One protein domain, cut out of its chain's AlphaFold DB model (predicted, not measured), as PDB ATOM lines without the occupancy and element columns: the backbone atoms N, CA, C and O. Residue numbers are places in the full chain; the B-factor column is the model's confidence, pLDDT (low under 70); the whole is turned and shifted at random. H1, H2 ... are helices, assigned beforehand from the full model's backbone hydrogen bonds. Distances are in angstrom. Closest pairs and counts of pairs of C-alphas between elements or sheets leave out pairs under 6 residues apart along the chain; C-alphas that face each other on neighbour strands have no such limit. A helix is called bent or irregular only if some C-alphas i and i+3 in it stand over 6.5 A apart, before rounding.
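This is residues 4 to 163 of the 164 residues of an uncharacterized protein of Methanosarcina acetivorans (strain ATCC 35395 / DSM 2834 / JCM 12185 / C2A) (UniProt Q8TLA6). Five long helices form an up-and-down bundle, each running against the one before it in the chain, with H3 in the middle and H1, H2, H5 and H7 round it. H2 and H3 make a hairpin side by side, H7 crosses H5 steeply, and the short helices H4 and H6 each pack on H7. The printed part has 160 residues with seven named helices, H1 to H7 in order, and no named strand; its class is all helix. It is compact, with a radius of gyration of the C-alphas of 16.3 A and spans of 46 by 32 by 24 A.

H1, the longest helix, is residues 4 to 34, 44.5 A from C-alpha 4 at (170.125, 238.073, 141.840) to C-alpha 34 at (209.151, 216.895, 139.438). H2 is residues 39 to 57, 27.3 A, and H3 is residues 63 to 80, 24.3 A. H4 is residues 82 to 85, H5 residues 96 to 119, 35.2 A, and H6 residues 126 to 129. H7, residues 133 to 161, is 41.8 A long and ends at C-alpha 161 at (195.241, 214.837, 120.061). H3 and H5 are irregular, but only just: C-alphas 72 and 75 are 6.6 A apart, and C-alphas 111 and 114 are 6.7 A apart. H3 has a kink of 42 degrees near residue 70, and H5 one of 29 degrees near residue 112.

H1 touches H3 with residues 18 to 30 alone, the closest C-alphas being those of Gly 22 and Phe 72, 4.8 A apart; they run the same way at a tilt of 37 degrees, only just steep. H1 touches H5 at Ile 19 and Ala 107, closest C-alphas 6.5 A apart, opposite ways at a shallow tilt of 26 degrees. In the hairpin H2 and H3, the closest C-alphas are those of Ile 50 and Ala 74, 5.7 A apart, at a shallow tilt of 6 degrees. H3 touches H7, the closest C-alphas being those of Val 79 and Ala 151, 5.6 A apart. H5, with residues 98 to 106 alone, touches H7 at a steep tilt of 54 degrees, opposite ways; the closest C-alphas, those of Cys 102 and Ile 154, are 6.2 A apart. H4 and H6 each only just touch H7, with 3 pairs of C-alphas within 8 A; the closest are Pro 82 and Thr 152, 5.7 A, and Phe 127 and Ser 135, 7.2 A. H1 and H7 are apart. Every O i to N i+4 pair is within hydrogen-bond range in H1, H2 and H7, against 11 of 14 in H3 and 18 of 20 in H5; H4 and H6 are too short for such a pair.

The C-alphas farthest apart, those of Glu 4 and Asn 38, are 50.7 A apart. The printed part has no cut and no long link. Residues 116 to 122, of which 116 to 119 belong to H5, stand free. The mean pLDDT of the printed part is 75.8, and 38 residues are under 70, among them 86 to 94, 114 to 131 and 159 to 163.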
ATOM      1  N   GLU A   4     169.649 239.229 142.602       65.25
ATOM      2  CA  GLU A   4     170.125 238.073 141.840       65.25
ATOM      3  C   GLU A   4     171.436 238.356 141.090       65.25
ATOM      4  O   GLU A   4     172.358 237.545 141.146       65.25
ATOM      5  N   GLU A   5     171.580 239.530 140.462       68.81
ATOM      6  CA  GLU A   5     172.810 239.938 139.761       68.81
ATOM      7  C   GLU A   5     173.999 240.068 140.725       68.81
ATOM      8  O   GLU A   5     175.120 239.662 140.405       68.81
ATOM      9  N   GLY A   6     173.755 240.615 141.922       71.56
ATOM     10  CA  GLY A   6     174.774 240.749 142.966       71.56
ATOM     11  C   GLY A   6     175.243 239.394 143.503       71.56
ATOM     12  O   GLY A   6     176.443 239.175 143.666       71.56
ATOM     13  N   PHE A   7     174.314 238.460 143.717       71.50
ATOM     14  CA  PHE A   7     174.624 237.103 144.175       71.50
ATOM     15  C   PHE A   7     175.451 236.317 143.146       71.50
ATOM     16  O   PHE A   7     176.451 235.687 143.492       71.50
ATOM     17  N   LEU A   8     175.084 236.422 141.868       69.75
ATOM     18  CA  LEU A   8     175.778 235.763 140.760       69.75
ATOM     19  C   LEU A   8     177.216 236.285 140.607       69.75
ATOM     20  O   LEU A   8     178.150 235.500 140.431       69.75
ATOM     21  N   TYR A   9     177.409 237.599 140.758       75.56
ATOM     22  CA  TYR A   9     178.738 238.215 140.745       75.56
ATOM     23  C   TYR A   9     179.624 237.709 141.892       75.56
ATOM     24  O   TYR A   9     180.788 237.378 141.666       75.56
ATOM     25  N   ILE A  10     179.077 237.595 143.106       77.38
ATOM     26  CA  ILE A  10     179.810 237.099 144.281       77.38
ATOM     27  C   ILE A  10     180.257 235.646 144.079       77.38
ATOM     28  O   ILE A  10     181.421 235.335 144.336       77.38
ATOM     29  N   ILE A  11     179.377 234.770 143.581       74.38
ATOM     30  CA  ILE A  11     179.725 233.364 143.313       74.38
ATOM     31  C   ILE A  11     180.847 233.278 142.282       74.38
ATOM     32  O   ILE A  11     181.857 232.628 142.538       74.38
ATOM     33  N   LEU A  12     180.711 233.971 141.146       76.50
ATOM     34  CA  LEU A  12     181.734 233.962 140.098       76.50
ATOM     35  C   LEU A  12     183.082 234.473 140.612       76.50
ATOM     36  O   LEU A  12     184.122 233.894 140.298       76.50
ATOM     37  N   PHE A  13     183.065 235.531 141.423       80.50
ATOM     38  CA  PHE A  13     184.270 236.096 142.015       80.50
ATOM     39  C   PHE A  13     184.950 235.109 142.974       80.50
ATOM     40  O   PHE A  13     186.148 234.861 142.846       80.50
ATOM     41  N   ILE A  14     184.197 234.485 143.885       79.44
ATOM     42  CA  ILE A  14     184.733 233.482 144.819       79.44
ATOM     43  C   ILE A  14     185.283 232.270 144.057       79.44
ATOM     44  O   ILE A  14     186.417 231.857 144.308       79.44
ATOM     45  N   SER A  15     184.534 231.738 143.087       77.12
ATOM     46  CA  SER A  15     184.983 230.624 142.244       77.12
ATOM     47  C   SER A  15     186.275 230.962 141.503       77.12
ATOM     48  O   SER A  15     187.200 230.149 141.477       77.12
ATOM     49  N   PHE A  16     186.385 232.174 140.955       81.81
ATOM     50  CA  PHE A  16     187.603 232.633 140.292       81.81
ATOM     51  C   PHE A  16     188.808 232.652 141.243       81.81
ATOM     52  O   PHE A  16     189.877 232.155 140.880       81.81
ATOM     53  N   PHE A  17     188.644 233.164 142.466       83.94
ATOM     54  CA  PHE A  17     189.712 233.164 143.472       83.94
ATOM     55  C   PHE A  17     190.136 231.751 143.877       83.94
ATOM     56  O   PHE A  17     191.335 231.478 143.941       83.94
ATOM     57  N   ILE A  18     189.177 230.845 144.096       82.06
ATOM     58  CA  ILE A  18     189.451 229.438 144.425       82.06
ATOM     59  C   ILE A  18     190.263 228.776 143.308       82.06
ATOM     60  O   ILE A  18     191.250 228.095 143.579       82.06
ATOM     61  N   ILE A  19     189.895 229.023 142.051       83.19
ATOM     62  CA  ILE A  19     190.602 228.486 140.886       83.19
ATOM     63  C   ILE A  19     192.013 229.061 140.773       83.19
ATOM     64  O   ILE A  19     192.967 228.313 140.555       83.19
ATOM     65  N   LEU A  20     192.168 230.379 140.932       86.25
ATOM     66  CA  LEU A  20     193.475 231.038 140.898       86.25
ATOM     67  C   LEU A  20     194.402 230.437 141.956       86.25
ATOM     68  O   LEU A  20     195.549 230.086 141.676       86.25
ATOM     69  N   ALA A  21     193.874 230.272 143.162       86.19
ATOM     70  CA  ALA A  21     194.596 229.666 144.252       86.19
ATOM     71  C   ALA A  21     194.920 228.190 143.914       86.19
ATOM     72  O   ALA A  21     196.063 227.761 144.082       86.19
ATOM     73  N   GLY A  22     193.992 227.424 143.340       85.44
ATOM     74  CA  GLY A  22     194.245 226.043 142.929       85.44
ATOM     75  C   GLY A  22     195.322 225.901 141.840       85.44
ATOM     76  O   GLY A  22     196.117 224.959 141.896       85.44
ATOM     77  N   TYR A  23     195.471 226.872 140.926       87.69
ATOM     78  CA  TYR A  23     196.623 226.933 140.011       87.69
ATOM     79  C   TYR A  23     197.952 227.083 140.759       87.69
ATOM     80  O   TYR A  23     198.951 226.464 140.370       87.69
ATOM     81  N   THR A  24     197.990 227.885 141.828       88.12
ATOM     82  CA  THR A  24     199.206 228.025 142.645       88.12
ATOM     83  C   THR A  24     199.553 226.708 143.334       88.12
ATOM     84  O   THR A  24     200.693 226.249 143.214       88.12
ATOM     85  N   THR A  25     198.565 226.033 143.930       87.19
ATOM     86  CA  THR A  25     198.728 224.703 144.534       87.19
ATOM     87  C   THR A  25     199.243 223.698 143.507       87.19
ATOM     88  O   THR A  25     200.266 223.056 143.738       87.19
ATOM     89  N   LEU A  26     198.609 223.620 142.330       87.94
ATOM     90  CA  LEU A  26     199.022 222.737 141.237       87.94
ATOM     91  C   LEU A  26     200.485 222.967 140.841       87.94
ATOM     92  O   LEU A  26     201.247 222.014 140.683       87.94
ATOM     93  N   THR A  27     200.881 224.232 140.692       87.81
ATOM     94  CA  THR A  27     202.233 224.619 140.272       87.81
ATOM     95  C   THR A  27     203.273 224.237 141.322       87.81
ATOM     96  O   THR A  27     204.308 223.654 140.982       87.81
ATOM     97  N   ILE A  28     202.993 224.510 142.599       87.06
ATOM     98  CA  ILE A  28     203.874 224.153 143.717       87.06
ATOM     99  C   ILE A  28     204.009 222.632 143.806       87.06
ATOM    100  O   ILE A  28     205.127 222.110 143.790       87.06
ATOM    101  N   THR A  29     202.887 221.909 143.829       86.50
ATOM    102  CA  THR A  29     202.880 220.447 143.927       86.50
ATOM    103  C   THR A  29     203.597 219.813 142.739       86.50
ATOM    104  O   THR A  29     204.438 218.939 142.940       86.50
ATOM    105  N   TYR A  30     203.358 220.285 141.512       85.44
ATOM    106  CA  TYR A  30     204.078 219.809 140.329       85.44
ATOM    107  C   TYR A  30     205.588 220.040 140.441       85.44
ATOM    108  O   TYR A  30     206.374 219.155 140.109       85.44
ATOM    109  N   THR A  31     206.006 221.208 140.933       85.56
ATOM    110  CA  THR A  31     207.428 221.550 141.076       85.56
ATOM    111  C   THR A  31     208.127 220.641 142.084       85.56
ATOM    112  O   THR A  31     209.215 220.142 141.796       85.56
ATOM    113  N   ILE A  32     207.483 220.370 143.224       84.88
ATOM    114  CA  ILE A  32     207.982 219.428 144.239       84.88
ATOM    115  C   ILE A  32     208.050 218.016 143.650       84.88
ATOM    116  O   ILE A  32     209.088 217.356 143.702       84.88
ATOM    117  N   LEU A  33     206.963 217.562 143.029       82.00
ATOM    118  CA  LEU A  33     206.862 216.213 142.482       82.00
ATOM    119  C   LEU A  33     207.811 215.965 141.304       82.00
ATOM    120  O   LEU A  33     208.281 214.843 141.129       82.00
ATOM    121  N   ARG A  34     208.161 216.994 140.523       80.50
ATOM    122  CA  ARG A  34     209.151 216.895 139.438       80.50
ATOM    123  C   ARG A  34     210.546 216.514 139.947       80.50
ATOM    124  O   ARG A  34     211.323 215.931 139.194       80.50
ATOM    125  N   GLN A  35     210.870 216.822 141.203       82.12
ATOM    126  CA  GLN A  35     212.144 216.438 141.823       82.12
ATOM    127  C   GLN A  35     212.170 214.956 142.233       82.12
ATOM    128  O   GLN A  35     213.239 214.385 142.463       82.12
ATOM    129  N   VAL A  36     211.007 214.302 142.283       80.12
ATOM    130  CA  VAL A  36     210.857 212.911 142.707       80.12
ATOM    131  C   VAL A  36     211.057 211.987 141.508       80.12
ATOM    132  O   VAL A  36     210.211 211.875 140.626       80.12
ATOM    133  N   LYS A  37     212.192 211.281 141.479       70.69
ATOM    134  CA  LYS A  37     212.537 210.363 140.376       70.69
ATOM    135  C   LYS A  37     211.726 209.061 140.382       70.69
ATOM    136  O   LYS A  37     211.582 208.428 139.340       70.69
ATOM    137  N   ASN A  38     211.222 208.642 141.544       78.44
ATOM    138  CA  ASN A  38     210.509 207.376 141.698       78.44
ATOM    139  C   ASN A  38     208.991 207.569 141.542       78.44
ATOM    140  O   ASN A  38     208.376 208.301 142.317       78.44
ATOM    141  N   LYS A  39     208.376 206.854 140.588       72.50
ATOM    142  CA  LYS A  39     206.921 206.886 140.353       72.50
ATOM    143  C   LYS A  39     206.115 206.470 141.588       72.50
ATOM    144  O   LYS A  39     205.057 207.037 141.839       72.50
ATOM    145  N   LEU A  40     206.627 205.523 142.378       76.75
ATOM    146  CA  LEU A  40     205.935 205.044 143.576       76.75
ATOM    147  C   LEU A  40     205.920 206.115 144.676       76.75
ATOM    148  O   LEU A  40     204.881 206.377 145.272       76.75
ATOM    149  N   SER A  41     207.046 206.804 144.876       79.75
ATOM    150  CA  SER A  41     207.138 207.944 145.796       79.75
ATOM    151  C   SER A  41     206.297 209.131 145.321       79.75
ATOM    152  O   SER A  41     205.665 209.786 146.141       79.75
ATOM    153  N   TYR A  42     206.234 209.380 144.008       81.06
ATOM    154  CA  TYR A  42     205.359 210.402 143.426       81.06
ATOM    155  C   TYR A  42     203.885 210.122 143.765       81.06
ATOM    156  O   TYR A  42     203.190 210.997 144.279       81.06
ATOM    157  N   GLY A  43     203.415 208.891 143.528       79.50
ATOM    158  CA  GLY A  43     202.046 208.484 143.860       79.50
ATOM    159  C   GLY A  43     201.762 208.546 145.362       79.50
ATOM    160  O   GLY A  43     200.711 209.038 145.766       79.50
ATOM    161  N   ALA A  44     202.721 208.124 146.191       83.50
ATOM    162  CA  ALA A  44     202.603 208.177 147.645       83.50
ATOM    163  C   ALA A  44     202.472 209.613 148.176       83.50
ATOM    164  O   ALA A  44     201.662 209.845 149.066       83.50
ATOM    165  N   ILE A  45     203.210 210.580 147.620       85.00
ATOM    166  CA  ILE A  45     203.114 211.995 148.021       85.00
ATOM    167  C   ILE A  45     201.742 212.570 147.667       85.00
ATOM    168  O   ILE A  45     201.143 213.263 148.488       85.00
ATOM    169  N   ILE A  46     201.216 212.260 146.479       85.56
ATOM    170  CA  ILE A  46     199.866 212.687 146.089       85.56
ATOM    171  C   ILE A  46     198.824 212.096 147.031       85.56
ATOM    172  O   ILE A  46     197.966 212.816 147.537       85.56
ATOM    173  N   LEU A  47     198.911 210.792 147.297       84.12
ATOM    174  CA  LEU A  47     197.959 210.105 148.161       84.12
ATOM    175  C   LEU A  47     198.045 210.626 149.602       84.12
ATOM    176  O   LEU A  47     197.014 210.886 150.216       84.12
ATOM    177  N   ALA A  48     199.254 210.876 150.110       85.38
ATOM    178  CA  ALA A  48     199.470 211.510 151.407       85.38
ATOM    179  C   ALA A  48     198.865 212.919 151.462       85.38
ATOM    180  O   ALA A  48     198.220 213.257 152.448       85.38
ATOM    181  N   GLY A  49     199.008 213.715 150.399       84.44
ATOM    182  CA  GLY A  49     198.379 215.032 150.297       84.44
ATOM    183  C   GLY A  49     196.848 214.961 150.307       84.44
ATOM    184  O   GLY A  49     196.203 215.713 151.036       84.44
ATOM    185  N   ILE A  50     196.252 214.016 149.574       84.50
ATOM    186  CA  ILE A  50     194.796 213.796 149.563       84.50
ATOM    187  C   ILE A  50     194.294 213.362 150.949       84.50
ATOM    188  O   ILE A  50     193.267 213.860 151.411       84.50
ATOM    189  N   VAL A  51     195.012 212.461 151.626       85.81
ATOM    190  CA  VAL A  51     194.654 211.986 152.973       85.81
ATOM    191  C   VAL A  51     194.839 213.082 154.021       85.81
ATOM    192  O   VAL A  51     194.000 213.214 154.909       85.81
ATOM    193  N   LEU A  52     195.896 213.891 153.917       85.75
ATOM    194  CA  LEU A  52     196.140 215.015 154.821       85.75
ATOM    195  C   LEU A  52     195.026 216.060 154.715       85.75
ATOM    196  O   LEU A  52     194.500 216.478 155.743       85.75
ATOM    197  N   ASN A  53     194.616 216.415 153.492       83.50
ATOM    198  CA  ASN A  53     193.470 217.299 153.266       83.50
ATOM    199  C   ASN A  53     192.208 216.751 153.935       83.50
ATOM    200  O   ASN A  53     191.551 217.459 154.692       83.50
ATOM    201  N   PHE A  54     191.914 215.462 153.749       81.19
ATOM    202  CA  PHE A  54     190.777 214.836 154.416       81.19
ATOM    203  C   PHE A  54     190.886 214.887 155.949       81.19
ATOM    204  O   PHE A  54     189.910 215.182 156.635       81.19
ATOM    205  N   ALA A  55     192.069 214.624 156.506       82.69
ATOM    206  CA  ALA A  55     192.285 214.632 157.951       82.69
ATOM    207  C   ALA A  55     192.050 216.013 158.581       82.69
ATOM    208  O   ALA A  55     191.542 216.075 159.703       82.69
ATOM    209  N   LEU A  56     192.391 217.088 157.862       80.50
ATOM    210  CA  LEU A  56     192.143 218.470 158.279       80.50
ATOM    211  C   LEU A  56     190.658 218.845 158.177       80.50
ATOM    212  O   LEU A  56     190.149 219.572 159.025       80.50
ATOM    213  N   LEU A  57     189.955 218.287 157.190       75.50
ATOM    214  CA  LEU A  57     188.594 218.680 156.823       75.50
ATOM    215  C   LEU A  57     187.468 217.815 157.398       75.50
ATOM    216  O   LEU A  57     186.308 218.224 157.403       75.50
ATOM    217  N   LYS A  58     187.766 216.610 157.884       73.06
ATOM    218  CA  LYS A  58     186.738 215.655 158.341       73.06
ATOM    219  C   LYS A  58     185.851 216.183 159.479       73.06
ATOM    220  O   LYS A  58     184.738 215.696 159.647       73.06
ATOM    221  N   ASN A  59     186.356 217.136 160.263       73.94
ATOM    222  CA  ASN A  59     185.670 217.713 161.423       73.94
ATOM    223  C   ASN A  59     184.966 219.039 161.098       73.94
ATOM    224  O   ASN A  59     184.473 219.706 162.006       73.94
ATOM    225  N   THR A  60     184.950 219.450 159.832       71.56
ATOM    226  CA  THR A  60     184.299 220.692 159.438       71.56
ATOM    227  C   THR A  60     182.787 220.534 159.538       71.56
ATOM    228  O   THR A  60     182.203 219.635 158.938       71.56
ATOM    229  N   ASN A  61     182.150 221.436 160.282       67.12
ATOM    230  CA  ASN A  61     180.697 221.483 160.464       67.12
ATOM    231  C   ASN A  61     179.979 222.153 159.279       67.12
ATOM    232  O   ASN A  61     178.860 222.630 159.431       67.12
ATOM    233  N   ASP A  62     180.606 222.241 158.110       71.31
ATOM    234  CA  ASP A  62     180.010 222.817 156.908       71.31
ATOM    235  C   ASP A  62     180.533 222.077 155.677       71.31
ATOM    236  O   ASP A  62     181.718 222.142 155.331       71.31
ATOM    237  N   VAL A  63     179.632 221.356 155.013       69.00
ATOM    238  CA  VAL A  63     179.942 220.607 153.791       69.00
ATOM    239  C   VAL A  63     180.331 221.547 152.650       69.00
ATOM    240  O   VAL A  63     181.134 221.177 151.795       69.00
ATOM    241  N   SER A  64     179.853 222.790 152.659       70.25
ATOM    242  CA  SER A  64     180.245 223.806 151.677       70.25
ATOM    243  C   SER A  64     181.733 224.121 151.792       70.25
ATOM    244  O   SER A  64     182.434 224.213 150.786       70.25
ATOM    245  N   TRP A  65     182.236 224.219 153.024       71.00
ATOM    246  CA  TRP A  65     183.647 224.482 153.287       71.00
ATOM    247  C   TRP A  65     184.530 223.284 152.927       71.00
ATOM    248  O   TRP A  65     185.590 223.458 152.329       71.00
ATOM    249  N   LEU A  66     184.047 222.061 153.188       74.94
ATOM    250  CA  LEU A  66     184.672 220.831 152.693       74.94
ATOM    251  C   LEU A  66     184.824 220.871 151.165       74.94
ATOM    252  O   LEU A  66     185.921 220.653 150.664       74.94
ATOM    253  N   ILE A  67     183.752 221.186 150.430       73.00
ATOM    254  CA  ILE A  67     183.764 221.240 148.960       73.00
ATOM    255  C   ILE A  67     184.739 222.311 148.453       73.00
ATOM    256  O   ILE A  67     185.537 222.034 147.557       73.00
ATOM    257  N   ILE A  68     184.712 223.513 149.041       73.50
ATOM    258  CA  ILE A  68     185.605 224.619 148.669       73.50
ATOM    259  C   ILE A  68     187.074 224.230 148.866       73.50
ATOM    260  O   ILE A  68     187.889 224.411 147.958       73.50
ATOM    261  N   GLU A  69     187.429 223.654 150.014       73.31
ATOM    262  CA  GLU A  69     188.809 223.241 150.261       73.31
ATOM    263  C   GLU A  69     189.221 222.028 149.409       73.31
ATOM    264  O   GLU A  69     190.365 221.957 148.949       73.31
ATOM    265  N   THR A  70     188.300 221.099 149.115       78.06
ATOM    266  CA  THR A  70     188.546 220.001 148.166       78.06
ATOM    267  C   THR A  70     188.885 220.544 146.777       78.06
ATOM    268  O   THR A  70     189.867 220.094 146.179       78.06
ATOM    269  N   LEU A  71     188.132 221.528 146.278       75.25
ATOM    270  CA  LEU A  71     188.398 222.200 144.999       75.25
ATOM    271  C   LEU A  71     189.761 222.905 144.998       75.25
ATOM    272  O   LEU A  71     190.490 222.870 144.004       75.25
ATOM    273  N   PHE A  72     190.118 223.515 146.126       79.62
ATOM    274  CA  PHE A  72     191.338 224.297 146.259       79.62
ATOM    275  C   PHE A  72     192.610 223.438 146.363       79.62
ATOM    276  O   PHE A  72     193.616 223.743 145.717       79.62
ATOM    277  N   PHE A  73     192.583 222.360 147.150       78.00
ATOM    278  CA  PHE A  73     193.772 221.552 147.435       78.00
ATOM    279  C   PHE A  73     193.751 220.171 146.796       78.00
ATOM    280  O   PHE A  73     194.760 219.725 146.241       78.00
ATOM    281  N   ALA A  74     192.621 219.477 146.868       80.19
ATOM    282  CA  ALA A  74     192.571 218.077 146.490       80.19
ATOM    283  C   ALA A  74     192.432 217.893 144.976       80.19
ATOM    284  O   ALA A  74     193.108 217.033 144.414       80.19
ATOM    285  N   VAL A  75     191.650 218.730 144.286       82.50
ATOM    286  CA  VAL A  75     191.502 218.664 142.821       82.50
ATOM    287  C   VAL A  75     192.844 218.846 142.093       82.50
ATOM    288  O   VAL A  75     193.172 217.988 141.270       82.50
ATOM    289  N   PRO A  76     193.695 219.844 142.418       83.50
ATOM    290  CA  PRO A  76     195.045 219.934 141.854       83.50
ATOM    291  C   PRO A  76     195.883 218.661 142.034       83.50
ATOM    292  O   PRO A  76     196.552 218.212 141.101       83.50
ATOM    293  N   MET A  77     195.826 218.041 143.217       84.50
ATOM    294  CA  MET A  77     196.550 216.798 143.508       84.50
ATOM    295  C   MET A  77     195.987 215.610 142.723       84.50
ATOM    296  O   MET A  77     196.744 214.796 142.190       84.50
ATOM    297  N   VAL A  78     194.664 215.531 142.596       85.62
ATOM    298  CA  VAL A  78     193.970 214.490 141.835       85.62
ATOM    299  C   VAL A  78     194.299 214.579 140.350       85.62
ATOM    300  O   VAL A  78     194.548 213.550 139.732       85.62
ATOM    301  N   VAL A  79     194.410 215.778 139.773       85.56
ATOM    302  CA  VAL A  79     194.824 215.956 138.367       85.56
ATOM    303  C   VAL A  79     196.257 215.469 138.119       85.56
ATOM    304  O   VAL A  79     196.599 215.071 137.003       85.56
ATOM    305  N   LEU A  80     197.101 215.431 139.146       84.38
ATOM    306  CA  LEU A  80     198.466 214.908 139.060       84.38
ATOM    307  C   LEU A  80     198.541 213.382 139.234       84.38
ATOM    308  O   LEU A  80     199.585 212.801 138.926       84.38
ATOM    309  N   ALA A  81     197.466 212.732 139.694       82.06
ATOM    310  CA  ALA A  81     197.446 211.311 140.039       82.06
ATOM    311  C   ALA A  81     197.397 210.352 138.827       82.06
ATOM    312  O   ALA A  81     198.187 209.400 138.815       82.06
ATOM    313  N   PRO A  82     196.556 210.561 137.783       76.75
ATOM    314  CA  PRO A  82     196.471 209.644 136.644       76.75
ATOM    315  C   PRO A  82     197.817 209.384 135.951       76.75
ATOM    316  O   PRO A  82     198.116 208.222 135.669       76.75
ATOM    317  N   PRO A  83     198.684 210.394 135.735       71.62
ATOM    318  CA  PRO A  83     200.020 210.169 135.183       71.62
ATOM    319  C   PRO A  83     200.939 209.239 135.973       71.62
ATOM    320  O   PRO A  83     201.865 208.665 135.398       71.62
ATOM    321  N   ALA A  84     200.728 209.123 137.281       69.31
ATOM    322  CA  ALA A  84     201.542 208.286 138.153       69.31
ATOM    323  C   ALA A  84     200.961 206.890 138.344       69.31
ATOM    324  O   ALA A  84     201.714 205.921 138.423       69.31
ATOM    325  N   LEU A  85     199.631 206.802 138.414       70.81
ATOM    326  CA  LEU A  85     198.901 205.576 138.735       70.81
ATOM    327  C   LEU A  85     198.499 204.760 137.499       70.81
ATOM    328  O   LEU A  85     198.191 203.581 137.648       70.81
ATOM    329  N   ILE A  86     198.518 205.341 136.291       69.44
ATOM    330  CA  ILE A  86     198.154 204.650 135.039       69.44
ATOM    331  C   ILE A  86     199.407 204.496 134.149       69.44
ATOM    332  O   ILE A  86     199.635 205.296 133.235       69.44
ATOM    333  N   PRO A  87     200.250 203.476 134.409       54.47
ATOM    334  CA  PRO A  87     201.564 203.329 133.782       54.47
ATOM    335  C   PRO A  87     201.528 202.971 132.287       54.47
ATOM    336  O   PRO A  87     202.454 203.341 131.563       54.47
ATOM    337  N   ASP A  88     200.468 202.321 131.793       55.28
ATOM    338  CA  ASP A  88     200.476 201.709 130.451       55.28
ATOM    339  C   ASP A  88     200.111 202.651 129.292       55.28
ATOM    340  O   ASP A  88     200.302 202.306 128.124       55.28
ATOM    341  N   ARG A  89     199.616 203.867 129.568       52.44
ATOM    342  CA  ARG A  89     199.279 204.849 128.511       52.44
ATOM    343  C   ARG A  89     200.103 206.136 128.536       52.44
ATOM    344  O   ARG A  89     200.165 206.820 127.514       52.44
ATOM    345  N   LEU A  90     200.773 206.447 129.644       52.16
ATOM    346  CA  LEU A  90     201.598 207.646 129.811       52.16
ATOM    347  C   LEU A  90     203.045 207.223 130.111       52.16
ATOM    348  O   LEU A  90     203.440 207.021 131.256       52.16
ATOM    349  N   LYS A  91     203.860 207.076 129.055       50.94
ATOM    350  CA  LYS A  91     205.275 206.653 129.153       50.94
ATOM    351  C   LYS A  91     206.133 207.588 130.029       50.94
ATOM    352  O   LYS A  91     207.147 207.150 130.565       50.94
ATOM    353  N   ALA A  92     205.713 208.840 130.214       58.88
ATOM    354  CA  ALA A  92     206.375 209.848 131.037       58.88
ATOM    355  C   ALA A  92     205.344 210.726 131.764       58.88
ATOM    356  O   ALA A  92     204.199 210.836 131.318       58.88
ATOM    357  N   ILE A  93     205.774 211.377 132.853       63.97
ATOM    358  CA  ILE A  93     205.000 212.444 133.504       63.97
ATOM    359  C   ILE A  93     204.695 213.506 132.428       63.97
ATOM    360  O   ILE A  93     205.632 213.968 131.767       63.97
ATOM    361  N   PRO A  94     203.421 213.869 132.191       66.25
ATOM    362  CA  PRO A  94     203.055 214.837 131.177       66.25
ATOM    363  C   PRO A  94     203.718 216.183 131.459       66.25
ATOM    364  O   PRO A  94     203.973 216.566 132.603       66.25
ATOM    365  N   SER A  95     204.010 216.908 130.382       78.25
ATOM    366  CA  SER A  95     204.526 218.265 130.484       78.25
ATOM    367  C   SER A  95     203.528 219.150 131.234       78.25
ATOM    368  O   SER A  95     202.313 218.979 131.104       78.25
ATOM    369  N   PHE A  96     204.046 220.114 131.998       81.44
ATOM    370  CA  PHE A  96     203.235 221.065 132.762       81.44
ATOM    371  C   PHE A  96     202.062 221.675 131.966       81.44
ATOM    372  O   PHE A  96     200.956 221.684 132.500       81.44
ATOM    373  N   PRO A  97     202.208 222.061 130.677       82.50
ATOM    374  CA  PRO A  97     201.086 222.573 129.889       82.50
ATOM    375  C   PRO A  97     199.914 221.595 129.756       82.50
ATOM    376  O   PRO A  97     198.765 222.013 129.807       82.50
ATOM    377  N   ARG A  98     200.167 220.284 129.625       81.06
ATOM    378  CA  ARG A  98     199.089 219.283 129.518       81.06
ATOM    379  C   ARG A  98     198.334 219.118 130.833       81.06
ATOM    380  O   ARG A  98     197.121 218.936 130.817       81.06
ATOM    381  N   ILE A  99     199.054 219.179 131.950       85.06
ATOM    382  CA  ILE A  99     198.472 219.136 133.297       85.06
ATOM    383  C   ILE A  99     197.626 220.388 133.525       85.06
ATOM    384  O   ILE A  99     196.498 220.290 133.999       85.06
ATOM    385  N   LEU A 100     198.148 221.548 133.121       86.50
ATOM    386  CA  LEU A 100     197.464 222.827 133.244       86.50
ATOM    387  C   LEU A 100     196.181 222.845 132.408       86.50
ATOM    388  O   LEU A 100     195.137 223.148 132.961       86.50
ATOM    389  N   ILE A 101     196.216 222.401 131.143       86.69
ATOM    390  CA  ILE A 101     195.009 222.258 130.304       86.69
ATOM    391  C   ILE A 101     193.974 221.341 130.970       86.69
ATOM    392  O   ILE A 101     192.793 221.673 130.998       86.69
ATOM    393  N   CYS A 102     194.405 220.199 131.520       87.62
ATOM    394  CA  CYS A 102     193.506 219.271 132.207       87.62
ATOM    395  C   CYS A 102     192.823 219.935 133.411       87.62
ATOM    396  O   CYS A 102     191.598 219.887 133.532       87.62
ATOM    397  N   TYR A 103     193.603 220.619 134.252       88.56
ATOM    398  CA  TYR A 103     193.078 221.361 135.393       88.56
ATOM    399  C   TYR A 103     192.157 222.511 134.963       88.56
ATOM    400  O   TYR A 103     191.095 222.677 135.551       88.56
ATOM    401  N   THR A 104     192.492 223.257 133.905       87.81
ATOM    402  CA  THR A 104     191.644 224.335 133.373       87.81
ATOM    403  C   THR A 104     190.286 223.816 132.912       87.81
ATOM    404  O   THR A 104     189.273 224.442 133.203       87.81
ATOM    405  N   ILE A 105     190.238 222.671 132.222       87.88
ATOM    406  CA  ILE A 105     188.970 222.067 131.788       87.88
ATOM    407  C   ILE A 105     188.112 221.701 133.004       87.88
ATOM    408  O   ILE A 105     186.924 222.008 133.020       87.88
ATOM    409  N   ILE A 106     188.715 221.089 134.026       87.88
ATOM    410  CA  ILE A 106     188.014 220.737 135.268       87.88
ATOM    411  C   ILE A 106     187.517 221.995 135.985       87.88
ATOM    412  O   ILE A 106     186.345 222.068 136.326       87.88
ATOM    413  N   ALA A 107     188.356 223.024 136.110       85.69
ATOM    414  CA  ALA A 107     187.983 224.293 136.724       85.69
ATOM    415  C   ALA A 107     186.799 224.963 136.007       85.69
ATOM    416  O   ALA A 107     185.890 225.472 136.654       85.69
ATOM    417  N   VAL A 108     186.769 224.942 134.670       84.19
ATOM    418  CA  VAL A 108     185.627 225.463 133.899       84.19
ATOM    419  C   VAL A 108     184.362 224.649 134.174       84.19
ATOM    420  O   VAL A 108     183.299 225.236 134.358       84.19
ATOM    421  N   LEU A 109     184.465 223.317 134.248       83.06
ATOM    422  CA  LEU A 109     183.333 222.466 134.626       83.06
ATOM    423  C   LEU A 109     182.828 222.798 136.035       83.06
ATOM    424  O   LEU A 109     181.619 222.887 136.220       83.06
ATOM    425  N   ASP A 110     183.724 223.058 136.987       77.12
ATOM    426  CA  ASP A 110     183.374 223.410 138.368       77.12
ATOM    427  C   ASP A 110     182.679 224.770 138.486       77.12
ATOM    428  O   ASP A 110     181.784 224.921 139.313       77.12
ATOM    429  N   ILE A 111     183.026 225.749 137.640       75.94
ATOM    430  CA  ILE A 111     182.296 227.030 137.567       75.94
ATOM    431  C   ILE A 111     180.876 226.811 137.042       75.94
ATOM    432  O   ILE A 111     179.944 227.465 137.499       75.94
ATOM    433  N   ILE A 112     180.703 225.910 136.072       75.06
ATOM    434  CA  ILE A 112     179.416 225.682 135.402       75.06
ATOM    435  C   ILE A 112     178.496 224.783 136.247       75.06
ATOM    436  O   ILE A 112     177.277 224.967 136.246       75.06
ATOM    437  N   LEU A 113     179.063 223.830 136.988       70.81
ATOM    438  CA  LEU A 113     178.342 222.849 137.798       70.81
ATOM    439  C   LEU A 113     177.271 223.446 138.735       70.81
ATOM    440  O   LEU A 113     176.143 222.950 138.691       70.81
ATOM    441  N   PRO A 114     177.531 224.498 139.541       63.78
ATOM    442  CA  PRO A 114     176.506 225.084 140.404       63.78
ATOM    443  C   PRO A 114     175.305 225.616 139.614       63.78
ATOM    444  O   PRO A 114     174.177 225.462 140.069       63.78
ATOM    445  N   PHE A 115     175.500 226.156 138.406       67.69
ATOM    446  CA  PHE A 115     174.390 226.612 137.562       67.69
ATOM    447  C   PHE A 115     173.527 225.449 137.078       67.69
ATOM    448  O   PHE A 115     172.302 225.536 137.112       67.69
ATOM    449  N   ILE A 116     174.154 224.338 136.676       65.88
ATOM    450  CA  ILE A 116     173.434 223.123 136.276       65.88
ATOM    451  C   ILE A 116     172.617 222.591 137.458       65.88
ATOM    452  O   ILE A 116     171.444 222.267 137.293       65.88
ATOM    453  N   LEU A 117     173.210 222.535 138.651       62.91
ATOM    454  CA  LEU A 117     172.541 222.042 139.858       62.91
ATOM    455  C   LEU A 117     171.367 222.929 140.290       62.91
ATOM    456  O   LEU A 117     170.338 222.396 140.700       62.91
ATOM    457  N   ILE A 118     171.496 224.253 140.157       63.03
ATOM    458  CA  ILE A 118     170.411 225.208 140.430       63.03
ATOM    459  C   ILE A 118     169.263 225.022 139.428       63.03
ATOM    460  O   ILE A 118     168.112 224.931 139.837       63.03
ATOM    461  N   ILE A 119     169.563 224.914 138.128       65.62
ATOM    462  CA  ILE A 119     168.543 224.766 137.070       65.62
ATOM    463  C   ILE A 119     167.814 223.417 137.163       65.62
ATOM    464  O   ILE A 119     166.649 223.317 136.792       65.62
ATOM    465  N   THR A 120     168.500 222.370 137.625       62.28
ATOM    466  CA  THR A 120     167.956 221.003 137.676       62.28
ATOM    467  C   THR A 120     167.287 220.651 139.005       62.28
ATOM    468  O   THR A 120     166.794 219.535 139.135       62.28
ATOM    469  N   GLU A 121     167.281 221.560 139.989       60.97
ATOM    470  CA  GLU A 121     166.759 221.340 141.353       60.97
ATOM    471  C   GLU A 121     167.391 220.137 142.096       60.97
ATOM    472  O   GLU A 121     166.945 219.728 143.170       60.97
ATOM    473  N   ILE A 122     168.498 219.586 141.578       54.47
ATOM    474  CA  ILE A 122     169.218 218.436 142.159       54.47
ATOM    475  C   ILE A 122     169.936 218.824 143.469       54.47
ATOM    476  O   ILE A 122     170.370 217.958 144.227       54.47
ATOM    477  N   SER A 123     170.010 220.116 143.812       49.78
ATOM    478  CA  SER A 123     170.616 220.619 145.057       49.78
ATOM    479  C   SER A 123     169.948 220.122 146.354       49.78
ATOM    480  O   SER A 123     170.417 220.448 147.445       49.78
ATOM    481  N   MET A 124     168.871 219.331 146.265       49.34
ATOM    482  CA  MET A 124     168.134 218.750 147.395       49.34
ATOM    483  C   MET A 124     168.545 217.310 147.772       49.34
ATOM    484  O   MET A 124     167.778 216.613 148.434       49.34
ATOM    485  N   ILE A 125     169.736 216.825 147.386       52.59
ATOM    486  CA  ILE A 125     170.200 215.485 147.804       52.59
ATOM    487  C   ILE A 125     170.406 215.456 149.340       52.59
ATOM    488  O   ILE A 125     171.323 216.113 149.844       52.59
ATOM    489  N   PRO A 126     169.627 214.665 150.111       42.47
ATOM    490  CA  PRO A 126     169.578 214.750 151.579       42.47
ATOM    491  C   PRO A 126     170.891 214.394 152.283       42.47
ATOM    492  O   PRO A 126     171.143 214.823 153.406       42.47
ATOM    493  N   PHE A 127     171.745 213.604 151.630       46.78
ATOM    494  CA  PHE A 127     172.986 213.096 152.216       46.78
ATOM    495  C   PHE A 127     174.012 214.210 152.505       46.78
ATOM    496  O   PHE A 127     174.801 214.091 153.438       46.78
ATOM    497  N   ILE A 128     173.944 215.322 151.763       52.22
ATOM    498  CA  ILE A 128     174.808 216.505 151.925       52.22
ATOM    499  C   ILE A 128     174.490 217.258 153.232       52.22
ATOM    500  O   ILE A 128     175.346 217.948 153.771       52.22
ATOM    501  N   TYR A 129     173.288 217.089 153.792       53.34
ATOM    502  CA  TYR A 129     172.860 217.788 155.009       53.34
ATOM    503  C   TYR A 129     173.181 217.025 156.301       53.34
ATOM    504  O   TYR A 129     173.087 217.589 157.394       53.34
ATOM    505  N   TRP A 130     173.588 215.754 156.208       58.41
ATOM    506  CA  TRP A 130     173.995 214.978 157.377       58.41
ATOM    507  C   TRP A 130     175.454 215.269 157.709       58.41
ATOM    508  O   TRP A 130     176.368 214.598 157.242       58.41
ATOM    509  N   ASN A 131     175.665 216.294 158.525       66.69
ATOM    510  CA  ASN A 131     176.978 216.847 158.849       66.69
ATOM    511  C   ASN A 131     177.739 215.978 159.871       66.69
ATOM    512  O   ASN A 131     177.978 216.364 161.015       66.69
ATOM    513  N   THR A 132     178.047 214.741 159.484       75.00
ATOM    514  CA  THR A 132     178.830 213.795 160.288       75.00
ATOM    515  C   THR A 132     180.194 213.563 159.641       75.00
ATOM    516  O   THR A 132     180.288 213.582 158.412       75.00
ATOM    517  N   PRO A 133     181.246 213.242 160.417       73.38
ATOM    518  CA  PRO A 133     182.564 212.942 159.852       73.38
ATOM    519  C   PRO A 133     182.542 211.813 158.810       73.38
ATOM    520  O   PRO A 133     183.314 211.831 157.852       73.38
ATOM    521  N   LEU A 134     181.638 210.839 158.975       78.81
ATOM    522  CA  LEU A 134     181.451 209.740 158.029       78.81
ATOM    523  C   LEU A 134     180.838 210.224 156.706       78.81
ATOM    524  O   LEU A 134     181.337 209.870 155.641       78.81
ATOM    525  N   SER A 135     179.790 211.050 156.772       76.25
ATOM    526  CA  SER A 135     179.162 211.642 155.582       76.25
ATOM    527  C   SER A 135     180.138 212.543 154.826       76.25
ATOM    528  O   SER A 135     180.327 212.374 153.622       76.25
ATOM    529  N   ASN A 136     180.862 213.407 155.545       77.00
ATOM    530  CA  ASN A 136     181.889 214.279 154.973       77.00
ATOM    531  C   ASN A 136     182.996 213.464 154.291       77.00
ATOM    532  O   ASN A 136     183.439 213.805 153.197       77.00
ATOM    533  N   GLY A 137     183.400 212.339 154.892       77.94
ATOM    534  CA  GLY A 137     184.330 211.400 154.266       77.94
ATOM    535  C   GLY A 137     183.812 210.780 152.981       77.94
ATOM    536  O   GLY A 137     184.551 210.727 152.000       77.94
ATOM    537  N   LEU A 138     182.550 210.361 152.946       81.44
ATOM    538  CA  LEU A 138     181.942 209.812 151.736       81.44
ATOM    539  C   LEU A 138     181.834 210.865 150.629       81.44
ATOM    540  O   LEU A 138     182.216 210.578 149.497       81.44
ATOM    541  N   VAL A 139     181.392 212.085 150.950       79.12
ATOM    542  CA  VAL A 139     181.344 213.205 149.994       79.12
ATOM    543  C   VAL A 139     182.737 213.487 149.438       79.12
ATOM    544  O   VAL A 139     182.914 213.531 148.220       79.12
ATOM    545  N   TYR A 140     183.742 213.590 150.310       81.44
ATOM    546  CA  TYR A 140     185.126 213.813 149.906       81.44
ATOM    547  C   TYR A 140     185.633 212.702 148.976       81.44
ATOM    548  O   TYR A 140     186.128 212.988 147.889       81.44
ATOM    549  N   ILE A 141     185.464 211.429 149.347       83.88
ATOM    550  CA  ILE A 141     185.892 210.285 148.527       83.88
ATOM    551  C   ILE A 141     185.194 210.294 147.161       83.88
ATOM    552  O   ILE A 141     185.857 210.097 146.141       83.88
ATOM    553  N   CYS A 142     183.886 210.561 147.122       83.31
ATOM    554  CA  CYS A 142     183.128 210.659 145.877       83.31
ATOM    555  C   CYS A 142     183.667 211.765 144.964       83.31
ATOM    556  O   CYS A 142     183.854 211.521 143.770       83.31
ATOM    557  N   LEU A 143     183.978 212.943 145.516       82.69
ATOM    558  CA  LEU A 143     184.595 214.034 144.758       82.69
ATOM    559  C   LEU A 143     185.957 213.606 144.203       82.69
ATOM    560  O   LEU A 143     186.190 213.718 143.002       82.69
ATOM    561  N   ILE A 144     186.834 213.041 145.037       86.50
ATOM    562  CA  ILE A 144     188.168 212.584 144.617       86.50
ATOM    563  C   ILE A 144     188.082 211.559 143.483       86.50
ATOM    564  O   ILE A 144     188.781 211.700 142.478       86.50
ATOM    565  N   ILE A 145     187.222 210.545 143.614       86.56
ATOM    566  CA  ILE A 145     187.044 209.508 142.589       86.56
ATOM    567  C   ILE A 145     186.461 210.114 141.306       86.56
ATOM    568  O   ILE A 145     186.950 209.812 140.214       86.56
ATOM    569  N   GLY A 146     185.459 210.990 141.426       85.81
ATOM    570  CA  GLY A 146     184.845 211.684 140.296       85.81
ATOM    571  C   GLY A 146     185.862 212.511 139.509       85.81
ATOM    572  O   GLY A 146     186.041 212.293 138.308       85.81
ATOM    573  N   TYR A 147     186.608 213.384 140.191       87.25
ATOM    574  CA  TYR A 147     187.652 214.199 139.565       87.25
ATOM    575  C   TYR A 147     188.797 213.359 139.005       87.25
ATOM    576  O   TYR A 147     189.320 213.682 137.938       87.25
ATOM    577  N   PHE A 148     189.167 212.255 139.659       87.69
ATOM    578  CA  PHE A 148     190.182 211.341 139.136       87.69
ATOM    579  C   PHE A 148     189.732 210.705 137.816       87.69
ATOM    580  O   PHE A 148     190.507 210.641 136.854       87.69
ATOM    581  N   GLY A 149     188.471 210.269 137.749       85.75
ATOM    582  CA  GLY A 149     187.858 209.734 136.536       85.75
ATOM    583  C   GLY A 149     187.834 210.763 135.405       85.75
ATOM    584  O   GLY A 149     188.317 210.478 134.307       85.75
ATOM    585  N   ILE A 150     187.362 211.981 135.687       87.69
ATOM    586  CA  ILE A 150     187.315 213.086 134.717       87.69
ATOM    587  C   ILE A 150     188.725 213.431 134.219       87.69
ATOM    588  O   ILE A 150     188.955 213.471 133.009       87.69
ATOM    589  N   ALA A 151     189.690 213.598 135.127       86.50
ATOM    590  CA  ALA A 151     191.078 213.885 134.776       86.50
ATOM    591  C   ALA A 151     191.664 212.788 133.879       86.50
ATOM    592  O   ALA A 151     192.304 213.078 132.868       86.50
ATOM    593  N   THR A 152     191.397 211.520 134.199       85.12
ATOM    594  CA  THR A 152     191.829 210.377 133.385       85.12
ATOM    595  C   THR A 152     191.258 210.444 131.968       85.12
ATOM    596  O   THR A 152     192.008 210.270 131.004       85.12
ATOM    597  N   ILE A 153     189.961 210.732 131.820       86.06
ATOM    598  CA  ILE A 153     189.302 210.877 130.511       86.06
ATOM    599  C   ILE A 153     189.921 212.038 129.724       86.06
ATOM    600  O   ILE A 153     190.290 211.863 128.560       86.06
ATOM    601  N   ILE A 154     190.109 213.198 130.357       86.19
ATOM    602  CA  ILE A 154     190.703 214.377 129.717       86.19
ATOM    603  C   ILE A 154     192.130 214.079 129.246       86.19
ATOM    604  O   ILE A 154     192.467 214.364 128.097       86.19
ATOM    605  N   TYR A 155     192.962 213.436 130.070       80.38
ATOM    606  CA  TYR A 155     194.310 213.045 129.649       80.38
ATOM    607  C   TYR A 155     194.305 212.067 128.475       80.38
ATOM    608  O   TYR A 155     195.184 212.155 127.614       80.38
ATOM    609  N   GLN A 156     193.333 211.153 128.401       77.88
ATOM    610  CA  GLN A 156     193.190 210.269 127.243       77.88
ATOM    611  C   GLN A 156     192.805 211.043 125.979       77.88
ATOM    612  O   GLN A 156     193.373 210.784 124.915       77.88
ATOM    613  N   LEU A 157     191.892 212.010 126.090       81.12
ATOM    614  CA  LEU A 157     191.486 212.870 124.978       81.12
ATOM    615  C   LEU A 157     192.662 213.728 124.491       81.12
ATOM    616  O   LEU A 157     193.008 213.674 123.313       81.12
ATOM    617  N   ILE A 158     193.352 214.427 125.397       77.19
ATOM    618  CA  ILE A 158     194.544 215.233 125.084       77.19
ATOM    619  C   ILE A 158     195.648 214.352 124.482       77.19
ATOM    620  O   ILE A 158     196.251 214.701 123.469       77.19
ATOM    621  N   GLY A 159     195.911 213.180 125.067       68.06
ATOM    622  CA  GLY A 159     196.930 212.246 124.586       68.06
ATOM    623  C   GLY A 159     196.650 211.696 123.184       68.06
ATOM    624  O   GLY A 159     197.594 211.415 122.448       68.06
ATOM    625  N   LYS A 160     195.375 211.582 122.791       60.44
ATOM    626  CA  LYS A 160     194.970 211.231 121.423       60.44
ATOM    627  C   LYS A 160     195.219 212.385 120.443       60.44
ATOM    628  O   LYS A 160     195.629 212.119 119.320       60.44
ATOM    629  N   TYR A 161     195.028 213.633 120.876       51.66
ATOM    630  CA  TYR A 161     195.241 214.837 120.061       51.66
ATOM    631  C   TYR A 161     196.718 215.207 119.856       51.66
ATOM    632  O   TYR A 161     197.068 215.745 118.814       51.66
ATOM    633  N   TYR A 162     197.595 214.902 120.818       51.59
ATOM    634  CA  TYR A 162     199.031 215.215 120.747       51.59
ATOM    635  C   TYR A 162     199.920 214.035 120.299       51.59
ATOM    636  O   TYR A 162     201.136 214.079 120.493       51.59
ATOM    637  N   ARG A 163     199.343 212.969 119.724       45.66
ATOM    638  CA  ARG A 163     200.097 212.007 118.902       45.66
ATOM    639  C   ARG A 163     200.246 212.585 117.490       45.66
ATOM    640  O   ARG A 163     199.533 212.171 116.582       45.66
TER     641      ARG A 163